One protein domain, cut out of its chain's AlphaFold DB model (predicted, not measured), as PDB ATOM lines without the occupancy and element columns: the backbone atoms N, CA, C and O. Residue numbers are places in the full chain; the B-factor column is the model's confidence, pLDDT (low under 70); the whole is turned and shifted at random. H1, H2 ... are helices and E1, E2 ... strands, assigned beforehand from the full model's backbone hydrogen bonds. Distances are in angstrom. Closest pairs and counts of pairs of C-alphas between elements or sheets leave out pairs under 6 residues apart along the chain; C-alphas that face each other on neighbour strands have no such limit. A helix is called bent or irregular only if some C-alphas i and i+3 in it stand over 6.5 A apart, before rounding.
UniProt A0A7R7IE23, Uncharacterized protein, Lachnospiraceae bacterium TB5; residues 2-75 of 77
ATOM      1  N   TRP A   2     141.734 136.805 123.534       83.81
ATOM      2  CA  TRP A   2     140.314 136.538 123.844       83.81
ATOM      3  C   TRP A   2     139.589 137.683 124.580       83.81
ATOM      4  O   TRP A   2     138.514 138.089 124.154       83.81
ATOM      5  N   SER A   3     140.192 138.240 125.636       89.62
ATOM      6  CA  SER A   3     139.532 139.231 126.501       89.62
ATOM      7  C   SER A   3     139.116 140.514 125.778       89.62
ATOM      8  O   SER A   3     138.044 141.039 126.044       89.62
ATOM      9  N   LEU A   4     139.927 141.001 124.835       91.06
ATOM     10  CA  LEU A   4     139.623 142.202 124.052       91.06
ATOM     11  C   LEU A   4     138.351 142.014 123.213       91.06
ATOM     12  O   LEU A   4     137.443 142.839 123.277       91.06
ATOM     13  N   LYS A   5     138.263 140.896 122.485       94.38
ATOM     14  CA  LYS A   5     137.079 140.569 121.684       94.38
ATOM     15  C   LYS A   5     135.860 140.292 122.569       94.38
ATOM     16  O   LYS A   5     134.792 140.816 122.292       94.38
ATOM     17  N   ALA A   6     136.032 139.547 123.661       96.69
ATOM     18  CA  ALA A   6     134.951 139.270 124.605       96.69
ATOM     19  C   ALA A   6     134.364 140.554 125.214       96.69
ATOM     20  O   ALA A   6     133.148 140.679 125.306       96.69
ATOM     21  N   ASN A   7     135.203 141.533 125.567       96.12
ATOM     22  CA  ASN A   7     134.738 142.825 126.075       96.12
ATOM     23  C   ASN A   7     133.961 143.613 125.012       96.12
ATOM     24  O   ASN A   7     132.938 144.209 125.327       96.12
ATOM     25  N   TYR A   8     134.428 143.604 123.761       97.06
ATOM     26  CA  TYR A   8     133.725 144.253 122.651       97.06
ATOM     27  C   TYR A   8     132.356 143.615 122.377       97.06
ATOM     28  O   TYR A   8     131.354 144.318 122.228       97.06
ATOM     29  N   ASP A   9     132.308 142.283 122.355       96.62
ATOM     30  CA  ASP A   9     131.085 141.511 122.126       96.62
ATOM     31  C   ASP A   9     130.097 141.655 123.302       96.62
ATOM     32  O   ASP A   9     128.887 141.612 123.097       96.62
ATOM     33  N   ALA A  10     130.591 141.864 124.528       97.62
ATOM     34  CA  ALA A  10     129.763 142.061 125.719       97.62
ATOM     35  C   ALA A  10     129.073 143.436 125.778       97.62
ATOM     36  O   ALA A  10     128.080 143.594 126.492       97.62
ATOM     37  N   LEU A  11     129.582 144.440 125.057       97.44
ATOM     38  CA  LEU A  11     128.925 145.742 124.954       97.44
ATOM     39  C   LEU A  11     127.681 145.637 124.054       97.44
ATOM     40  O   LEU A  11     127.772 145.037 122.983       97.44
ATOM     41  N   PRO A  12     126.537 146.253 124.409       97.50
ATOM     42  CA  PRO A  12     125.356 146.256 123.547       97.50
ATOM     43  C   PRO A  12     125.635 146.853 122.162       97.50
ATOM     44  O   PRO A  12     126.412 147.795 122.020       97.50
ATOM     45  N   ASP A  13     124.946 146.367 121.131       95.88
ATOM     46  CA  ASP A  13     125.095 146.918 119.774       95.88
ATOM     47  C   ASP A  13     124.482 148.317 119.620       95.88
ATOM     48  O   ASP A  13     124.766 149.010 118.646       95.88
ATOM     49  N   SER A  14     123.675 148.750 120.591       95.94
ATOM     50  CA  SER A  14     123.109 150.098 120.657       95.94
ATOM     51  C   SER A  14     124.116 151.173 121.072       95.94
ATOM     52  O   SER A  14     123.818 152.358 120.921       95.94
ATOM     53  N   VAL A  15     125.287 150.796 121.599       95.38
ATOM     54  CA  VAL A  15     126.325 151.750 122.008       95.38
ATOM     55  C   VAL A  15     127.397 151.842 120.917       95.38
ATOM     56  O   VAL A  15     127.860 150.794 120.460       95.38
ATOM     57  N   PRO A  16     127.827 153.048 120.500       94.56
ATOM     58  CA  PRO A  16     128.969 153.202 119.602       94.56
ATOM     59  C   PRO A  16     130.220 152.572 120.219       94.56
ATOM     60  O   PRO A  16     130.668 152.984 121.292       94.56
ATOM     61  N   LYS A  17     130.772 151.558 119.557       96.38
ATOM     62  CA  LYS A  17     131.941 150.810 120.023       96.38
ATOM     63  C   LYS A  17     132.875 150.493 118.868       96.38
ATOM     64  O   LYS A  17     132.466 150.053 117.791       96.38
ATOM     65  N   ILE A  18     134.159 150.638 119.154       96.00
ATOM     66  CA  ILE A  18     135.244 150.234 118.275       96.00
ATOM     67  C   ILE A  18     136.331 149.536 119.085       96.00
ATOM     68  O   ILE A  18     136.590 149.876 120.238       96.00
ATOM     69  N   ILE A  19     136.961 148.545 118.471       95.50
ATOM     70  CA  ILE A  19     138.166 147.895 118.969       95.50
ATOM     71  C   ILE A  19     139.196 147.863 117.848       95.50
ATOM     72  O   ILE A  19     138.854 147.644 116.690       95.50
ATOM     73  N   ALA A  20     140.457 148.088 118.197       94.00
ATOM     74  CA  ALA A  20     141.594 147.976 117.297       94.00
ATOM     75  C   ALA A  20     142.843 147.618 118.106       94.00
ATOM     76  O   ALA A  20     142.930 147.911 119.301       94.00
ATOM     77  N   ARG A  21     143.837 147.010 117.457       92.56
ATOM     78  CA  ARG A  21     145.163 146.800 118.049       92.56
ATOM     79  C   ARG A  21     146.232 147.445 117.198       92.56
ATOM     80  O   ARG A  21     146.248 147.248 115.988       92.56
ATOM     81  N   LYS A  22     147.169 148.140 117.835       92.88
ATOM     82  CA  LYS A  22     148.364 148.627 117.152       92.88
ATOM     83  C   LYS A  22     149.236 147.440 116.730       92.88
ATOM     84  O   LYS A  22     149.486 146.520 117.512       92.88
ATOM     85  N   THR A  23     149.663 147.424 115.476       93.00
ATOM     86  CA  THR A  23     150.541 146.380 114.946       93.00
ATOM     87  C   THR A  23     151.954 146.547 115.500       93.00
ATOM     88  O   THR A  23     152.483 147.650 115.517       93.00
ATOM     89  N   GLY A  24     152.568 145.442 115.937       92.62
ATOM     90  CA  GLY A  24     153.975 145.412 116.354       92.62
ATOM     91  C   GLY A  24     154.284 146.056 117.709       92.62
ATOM     92  O   GLY A  24     155.453 146.266 117.994       92.62
ATOM     93  N   VAL A  25     153.270 146.357 118.527       91.44
ATOM     94  CA  VAL A  25     153.449 146.986 119.844       91.44
ATOM     95  C   VAL A  25     153.166 145.983 120.957       91.44
ATOM     96  O   VAL A  25     152.144 145.286 120.923       91.44
ATOM     97  N   ASP A  26     154.074 145.905 121.931       89.00
ATOM     98  CA  ASP A  26     153.901 145.089 123.131       89.00
ATOM     99  C   ASP A  26     152.833 145.693 124.063       89.00
ATOM    100  O   ASP A  26     152.558 146.898 124.062       89.00
ATOM    101  N   HIS A  27     152.214 144.856 124.894       86.00
ATOM    102  CA  HIS A  27     151.259 145.310 125.900       86.00
ATOM    103  C   HIS A  27     151.844 146.405 126.807       86.00
ATOM    104  O   HIS A  27     151.168 147.405 127.056       86.00
ATOM    105  N   GLY A  28     153.099 146.251 127.241       87.94
ATOM    106  CA  GLY A  28     153.774 147.201 128.129       87.94
ATOM    107  C   GLY A  28     154.048 148.570 127.501       87.94
ATOM    108  O   GLY A  28     154.251 149.538 128.223       87.94
ATOM    109  N   GLU A  29     154.004 148.672 126.173       88.00
ATOM    110  CA  GLU A  29     154.346 149.885 125.415       88.00
ATOM    111  C   GLU A  29     153.117 150.569 124.807       88.00
ATOM    112  O   GLU A  29     153.204 151.655 124.234       88.00
ATOM    113  N   THR A  30     151.938 149.956 124.952       84.12
ATOM    114  CA  THR A  30     150.710 150.423 124.295       84.12
ATOM    115  C   THR A  30     150.358 151.864 124.679       84.12
ATOM    116  O   THR A  30     149.867 152.607 123.833       84.12
ATOM    117  N   TYR A  31     150.662 152.290 125.910       81.31
ATOM    118  CA  TYR A  31     150.360 153.636 126.410       81.31
ATOM    119  C   TYR A  31     151.071 154.776 125.662       81.31
ATOM    120  O   TYR A  31     150.635 155.912 125.786       81.31
ATOM    121  N   GLN A  32     152.135 154.494 124.903       84.50
ATOM    122  CA  GLN A  32     152.853 155.491 124.090       84.50
ATOM    123  C   GLN A  32     152.438 155.466 122.612       84.50
ATOM    124  O   GLN A  32     152.906 156.275 121.815       84.50
ATOM    125  N   ALA A  33     151.618 154.491 122.207       83.88
ATOM    126  CA  ALA A  33     151.445 154.128 120.801       83.88
ATOM    127  C   ALA A  33     150.034 154.382 120.241       83.88
ATOM    128  O   ALA A  33     149.812 154.175 119.042       83.88
ATOM    129  N   ILE A  34     149.079 154.793 121.085       78.62
ATOM    130  CA  ILE A  34     147.644 154.879 120.742       78.62
ATOM    131  C   ILE A  34     147.058 156.299 120.803       78.62
ATOM    132  O   ILE A  34     145.846 156.463 120.659       78.62
ATOM    133  N   ASP A  35     147.894 157.323 120.972       82.25
ATOM    134  CA  ASP A  35     147.454 158.681 121.323       82.25
ATOM    135  C   ASP A  35     146.469 159.295 120.318       82.25
ATOM    136  O   ASP A  35     145.439 159.826 120.717       82.25
ATOM    137  N   GLY A  36     146.719 159.163 119.010       92.44
ATOM    138  CA  GLY A  36     145.910 159.831 117.980       92.44
ATOM    139  C   GLY A  36     144.420 159.464 118.012       92.44
ATOM    140  O   GLY A  36     143.565 160.349 118.080       92.44
ATOM    141  N   TYR A  37     144.091 158.166 118.011       94.81
ATOM    142  CA  TYR A  37     142.689 157.733 118.053       94.81
ATOM    143  C   TYR A  37     142.061 157.928 119.433       94.81
ATOM    144  O   TYR A  37     140.880 158.257 119.511       94.81
ATOM    145  N   MET A  38     142.829 157.817 120.520       93.69
ATOM    146  CA  MET A  38     142.310 158.132 121.855       93.69
ATOM    147  C   MET A  38     141.934 159.613 121.977       93.69
ATOM    148  O   MET A  38     140.840 159.938 122.441       93.69
ATOM    149  N   THR A  39     142.790 160.522 121.498       95.75
ATOM    150  CA  THR A  39     142.486 161.956 121.449       95.75
ATOM    151  C   THR A  39     141.274 162.233 120.568       95.75
ATOM    152  O   THR A  39     140.368 162.937 121.006       95.75
ATOM    153  N   ALA A  40     141.206 161.661 119.362       96.88
ATOM    154  CA  ALA A  40     140.064 161.856 118.468       96.88
ATOM    155  C   ALA A  40     138.743 161.375 119.097       96.88
ATOM    156  O   ALA A  40     137.726 162.061 118.993       96.88
ATOM    157  N   TRP A  41     138.757 160.244 119.811       96.88
ATOM    158  CA  TRP A  41     137.583 159.726 120.517       96.88
ATOM    159  C   TRP A  41     137.075 160.705 121.581       96.88
ATOM    160  O   TRP A  41     135.882 161.011 121.641       96.88
ATOM    161  N   PHE A  42     137.983 161.254 122.393       97.00
ATOM    162  CA  PHE A  42     137.625 162.254 123.398       97.00
ATOM    163  C   PHE A  42     137.172 163.576 122.779       97.00
ATOM    164  O   PHE A  42     136.192 164.151 123.245       97.00
ATOM    165  N   MET A  43     137.828 164.049 121.720       98.25
ATOM    166  CA  MET A  43     137.423 165.273 121.020       98.25
ATOM    167  C   MET A  43     136.008 165.149 120.452       98.25
ATOM    168  O   MET A  43     135.189 166.051 120.627       98.25
ATOM    169  N   TRP A  44     135.680 164.005 119.853       97.00
ATOM    170  CA  TRP A  44     134.319 163.746 119.402       97.00
ATOM    171  C   TRP A  44     133.325 163.740 120.572       97.00
ATOM    172  O   TRP A  44     132.393 164.545 120.589       97.00
ATOM    173  N   HIS A  45     133.503 162.864 121.562       96.00
ATOM    174  CA  HIS A  45     132.470 162.643 122.580       96.00
ATOM    175  C   HIS A  45     132.374 163.746 123.638       96.00
ATOM    176  O   HIS A  45     131.281 164.013 124.134       96.00
ATOM    177  N   LEU A  46     133.491 164.382 123.995       97.94
ATOM    178  CA  LEU A  46     133.539 165.376 125.071       97.94
ATOM    179  C   LEU A  46     133.444 166.807 124.547       97.94
ATOM    180  O   LEU A  46     132.897 167.658 125.241       97.94
ATOM    181  N   GLN A  47     133.939 167.064 123.333       97.88
ATOM    182  CA  GLN A  47     133.976 168.411 122.751       97.88
ATOM    183  C   GLN A  47     133.069 168.589 121.534       97.88
ATOM    184  O   GLN A  47     132.978 169.696 121.008       97.88
ATOM    185  N   LYS A  48     132.360 167.535 121.105       97.00
ATOM    186  CA  LYS A  48     131.488 167.551 119.918       97.00
ATOM    187  C   LYS A  48     132.244 167.934 118.638       97.00
ATOM    188  O   LYS A  48     131.683 168.574 117.753       97.00
ATOM    189  N   ASP A  49     133.520 167.556 118.538       97.94
ATOM    190  CA  ASP A  49     134.346 167.848 117.366       97.94
ATOM    191  C   ASP A  49     133.929 166.978 116.163       97.94
ATOM    192  O   ASP A  49     134.230 165.784 116.084       97.94
ATOM    193  N   GLU A  50     133.248 167.597 115.197       95.25
ATOM    194  CA  GLU A  50     132.780 166.952 113.963       95.25
ATOM    195  C   GLU A  50     133.910 166.556 112.998       95.25
ATOM    196  O   GLU A  50     133.703 165.741 112.095       95.25
ATOM    197  N   LYS A  51     135.118 167.114 113.146       96.00
ATOM    198  CA  LYS A  51     136.281 166.661 112.370       96.00
ATOM    199  C   LYS A  51     136.826 165.367 112.956       96.00
ATOM    200  O   LYS A  51     137.128 164.456 112.189       96.00
ATOM    201  N   ALA A  52     136.897 165.265 114.284       97.38
ATOM    202  CA  ALA A  52     137.382 164.069 114.973       97.38
ATOM    203  C   ALA A  52     136.494 162.836 114.713       97.38
ATOM    204  O   ALA A  52     137.011 161.733 114.542       97.38
ATOM    205  N   VAL A  53     135.178 163.035 114.575       96.06
ATOM    206  CA  VAL A  53     134.201 162.012 114.145       96.06
ATOM    207  C   VAL A  53     134.640 161.235 112.904       96.06
ATOM    208  O   VAL A  53     134.433 160.025 112.819       96.06
ATOM    209  N   LYS A  54     135.259 161.918 111.935       95.56
ATOM    210  CA  LYS A  54     135.604 161.342 110.625       95.56
ATOM    211  C   LYS A  54     136.640 160.224 110.712       95.56
ATOM    212  O   LYS A  54     136.755 159.430 109.785       95.56
ATOM    213  N   ALA A  55     137.366 160.129 111.825       97.00
ATOM    214  CA  ALA A  55     138.267 159.013 112.073       97.00
ATOM    215  C   ALA A  55     137.523 157.680 112.298       97.00
ATOM    216  O   ALA A  55     138.139 156.629 112.134       97.00
ATOM    217  N   PHE A  56     136.229 157.712 112.654       97.25
ATOM    218  CA  PHE A  56     135.470 156.544 113.126       97.25
ATOM    219  C   PHE A  56     134.177 156.241 112.356       97.25
ATOM    220  O   PHE A  56     133.695 155.113 112.449       97.25
ATOM    221  N   ILE A  57     133.597 157.220 111.651       96.00
ATOM    222  CA  ILE A  57     132.264 157.110 111.032       96.00
ATOM    223  C   ILE A  57     132.326 156.819 109.525       96.00
ATOM    224  O   ILE A  57     133.166 157.372 108.812       96.00
ATOM    225  N   GLY A  58     131.391 156.006 109.024       92.94
ATOM    226  CA  GLY A  58     131.292 155.642 107.611       92.94
ATOM    227  C   GLY A  58     132.297 154.584 107.138       92.94
ATOM    228  O   GLY A  58     133.239 154.204 107.830       92.94
ATOM    229  N   SER A  59     132.097 154.103 105.907       92.62
ATOM    230  CA  SER A  59     132.967 153.098 105.272       92.62
ATOM    231  C   SER A  59     134.391 153.594 105.015       92.62
ATOM    232  O   SER A  59     135.312 152.785 104.930       92.62
ATOM    233  N   ASP A  60     134.569 154.910 104.912       93.94
ATOM    234  CA  ASP A  60     135.853 155.560 104.632       93.94
ATOM    235  C   ASP A  60     136.550 156.064 105.907       93.94
ATOM    236  O   ASP A  60     137.536 156.797 105.825       93.94
ATOM    237  N   ALA A  61     136.054 155.682 107.092       96.44
ATOM    238  CA  ALA A  61     136.672 156.023 108.367       96.44
ATOM    239  C   ALA A  61     138.153 155.616 108.388       96.44
ATOM    240  O   ALA A  61     138.494 154.462 108.123       96.44
ATOM    241  N   GLU A  62     139.038 156.550 108.746       96.81
ATOM    242  CA  GLU A  62     140.494 156.353 108.670       96.81
ATOM    243  C   GLU A  62     140.963 155.086 109.406       96.81
ATOM    244  O   GLU A  62     141.799 154.338 108.895       96.81
ATOM    245  N   ILE A  63     140.390 154.798 110.580       96.25
ATOM    246  CA  ILE A  63     140.768 153.639 111.400       96.25
ATOM    247  C   ILE A  63     140.521 152.288 110.713       96.25
ATOM    248  O   ILE A  63     141.201 151.314 111.032       96.25
ATOM    249  N   LEU A  64     139.585 152.219 109.760       96.50
ATOM    250  CA  LEU A  64     139.292 150.999 108.998       96.50
ATOM    251  C   LEU A  64     140.368 150.697 107.947       96.50
ATOM    252  O   LEU A  64     140.539 149.542 107.561       96.50
ATOM    253  N   HIS A  65     141.104 151.722 107.512       96.31
ATOM    254  CA  HIS A  65     142.077 151.646 106.415       96.31
ATOM    255  C   HIS A  65     143.527 151.829 106.881       96.31
ATOM    256  O   HIS A  65     144.470 151.633 106.111       96.31
ATOM    257  N   ASN A  66     143.738 152.192 108.147       95.75
ATOM    258  CA  ASN A  66     145.064 152.422 108.701       95.75
ATOM    259  C   ASN A  66     145.819 151.104 108.950       95.75
ATOM    260  O   ASN A  66     145.622 150.436 109.965       95.75
ATOM    261  N   SER A  67     146.762 150.780 108.061       96.00
ATOM    262  CA  SER A  67     147.602 149.567 108.125       96.00
ATOM    263  C   SER A  67     148.459 149.420 109.394       96.00
ATOM    264  O   SER A  67     148.938 148.325 109.698       96.00
ATOM    265  N   LEU A  68     148.636 150.491 110.176       94.62
ATOM    266  CA  LEU A  68     149.310 150.422 111.475       94.62
ATOM    267  C   LEU A  68     148.446 149.757 112.555       94.62
ATOM    268  O   LEU A  68     148.951 149.489 113.648       94.62
ATOM    269  N   TYR A  69     147.168 149.510 112.273       94.88
ATOM    270  CA  TYR A  69     146.227 148.840 113.156       94.88
ATOM    271  C   TYR A  69     145.705 147.551 112.523       94.88
ATOM    272  O   TYR A  69     145.664 147.384 111.308       94.88
ATOM    273  N   LYS A  70     145.328 146.607 113.381       94.56
ATOM    274  CA  LYS A  70     144.792 145.296 113.012       94.56
ATOM    275  C   LYS A  70     143.670 144.888 113.949       94.56
ATOM    276  O   LYS A  70     143.480 145.495 115.006       94.56
ATOM    277  N   ASP A  71     142.970 143.822 113.571       94.88
ATOM    278  CA  ASP A  71     141.840 143.270 114.321       94.88
ATOM    279  C   ASP A  71     140.746 144.328 114.582       94.88
ATOM    280  O   ASP A  71     140.111 144.327 115.637       94.88
ATOM    281  N   VAL A  72     140.565 145.259 113.634       95.69
ATOM    282  CA  VAL A  72     139.630 146.383 113.753       95.69
ATOM    283  C   VAL A  72     138.190 145.887 113.619       95.69
ATOM    284  O   VAL A  72     137.862 145.190 112.659       95.69
ATOM    285  N   GLN A  73     137.326 146.250 114.568       95.94
ATOM    286  CA  GLN A  73     135.878 146.012 114.502       95.94
ATOM    287  C   GLN A  73     135.134 147.240 115.021       95.94
ATOM    288  O   GLN A  73     135.485 147.774 116.072       95.94
ATOM    289  N   SER A  74     134.107 147.681 114.296       96.06
ATOM    290  CA  SER A  74     133.310 148.869 114.611       96.06
ATOM    291  C   SER A  74     131.837 148.625 114.287       96.06
ATOM    292  O   SER A  74     131.531 147.993 113.275       96.06
ATOM    293  N   ASN A  75     130.930 149.149 115.116       95.88
ATOM    294  CA  ASN A  75     129.494 149.236 114.804       95.88
ATOM    295  C   ASN A  75     129.047 150.673 114.476       95.88
ATOM    296  O   ASN A  75     127.853 150.932 114.319       95.88
TER     297      ASN A  75
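This is residues 2 to 75 of the 77 residues of an uncharacterized protein of Lachnospiraceae bacterium TB5 (UniProt A0A7R7IE23). A short two-stranded ribbon, E1 and E2, lies between H1 on one side and the longest helix, H3, on the other. H2 sits beyond the end of E1, and the short H4 and H5 lead from H3 back to E2. The printed part has 74 residues, in the order H1 E1 H2 H3 H4 H5 E2, a mixed class with an antiparallel sheet. It is compact, with a radius of gyration of the C-alphas of 12.6 A and spans of 32 by 27 by 23 A.

Start at E1, residues 18 to 22, and E2, residues 69 to 74, antiparallel at 178 degrees; N 19 and O 73 are 2.9 A apart, within hydrogen-bond range. For H1, residues 2 to 10, look at Tyr 8, whose C-alpha is 6.8 A from that of Ile 19 in E1, the closest pair. H5, residues 62 to 65, comes closest to E2 at C-alphas 64 and 72, 6.6 A apart. H4, residues 52 to 55, touches H5 only at the corner, and only just, with 3 pairs of C-alphas within 8 A, the closest 55 and 62 at 4.9 A. H3, residues 35 to 47, touches H4, closest at C-alphas 40 and 52, 4.9 A, but is apart from E1 and E2. H2, residues 27 to 32, meets H3 only through their link; its closest C-alpha to E1 is that of Thr 30, 7.7 A from Lys 22. In H1 and H3 every O i to N i+4 pair is within hydrogen-bond range; H2 has 0 of 2, with 2 of 3 O i to N i+3 pairs, and H4 and H5 are too short for an O i to N i+4 pair.

Find C-alpha 18 at (135.244, 150.234, 118.275); from there E1 runs 13.3 A, and E2 runs 13.0 A to C-alpha 74 at (133.310, 148.869, 114.611). H3 runs 16.7 A from C-alpha 35 at (147.454, 158.681, 121.323), and H1 12.1 A. H2, 10.5 A, is irregular: C-alphas 28 and 31 are 7.5 A apart. H4 and H5 measure 5.9 A and 5.5 A.

The C-alphas farthest apart, those of Trp 2 and Glu 50, are 32.9 A apart. The printed part has no cut and no long link, and no printed residue is under 70 in pLDDT.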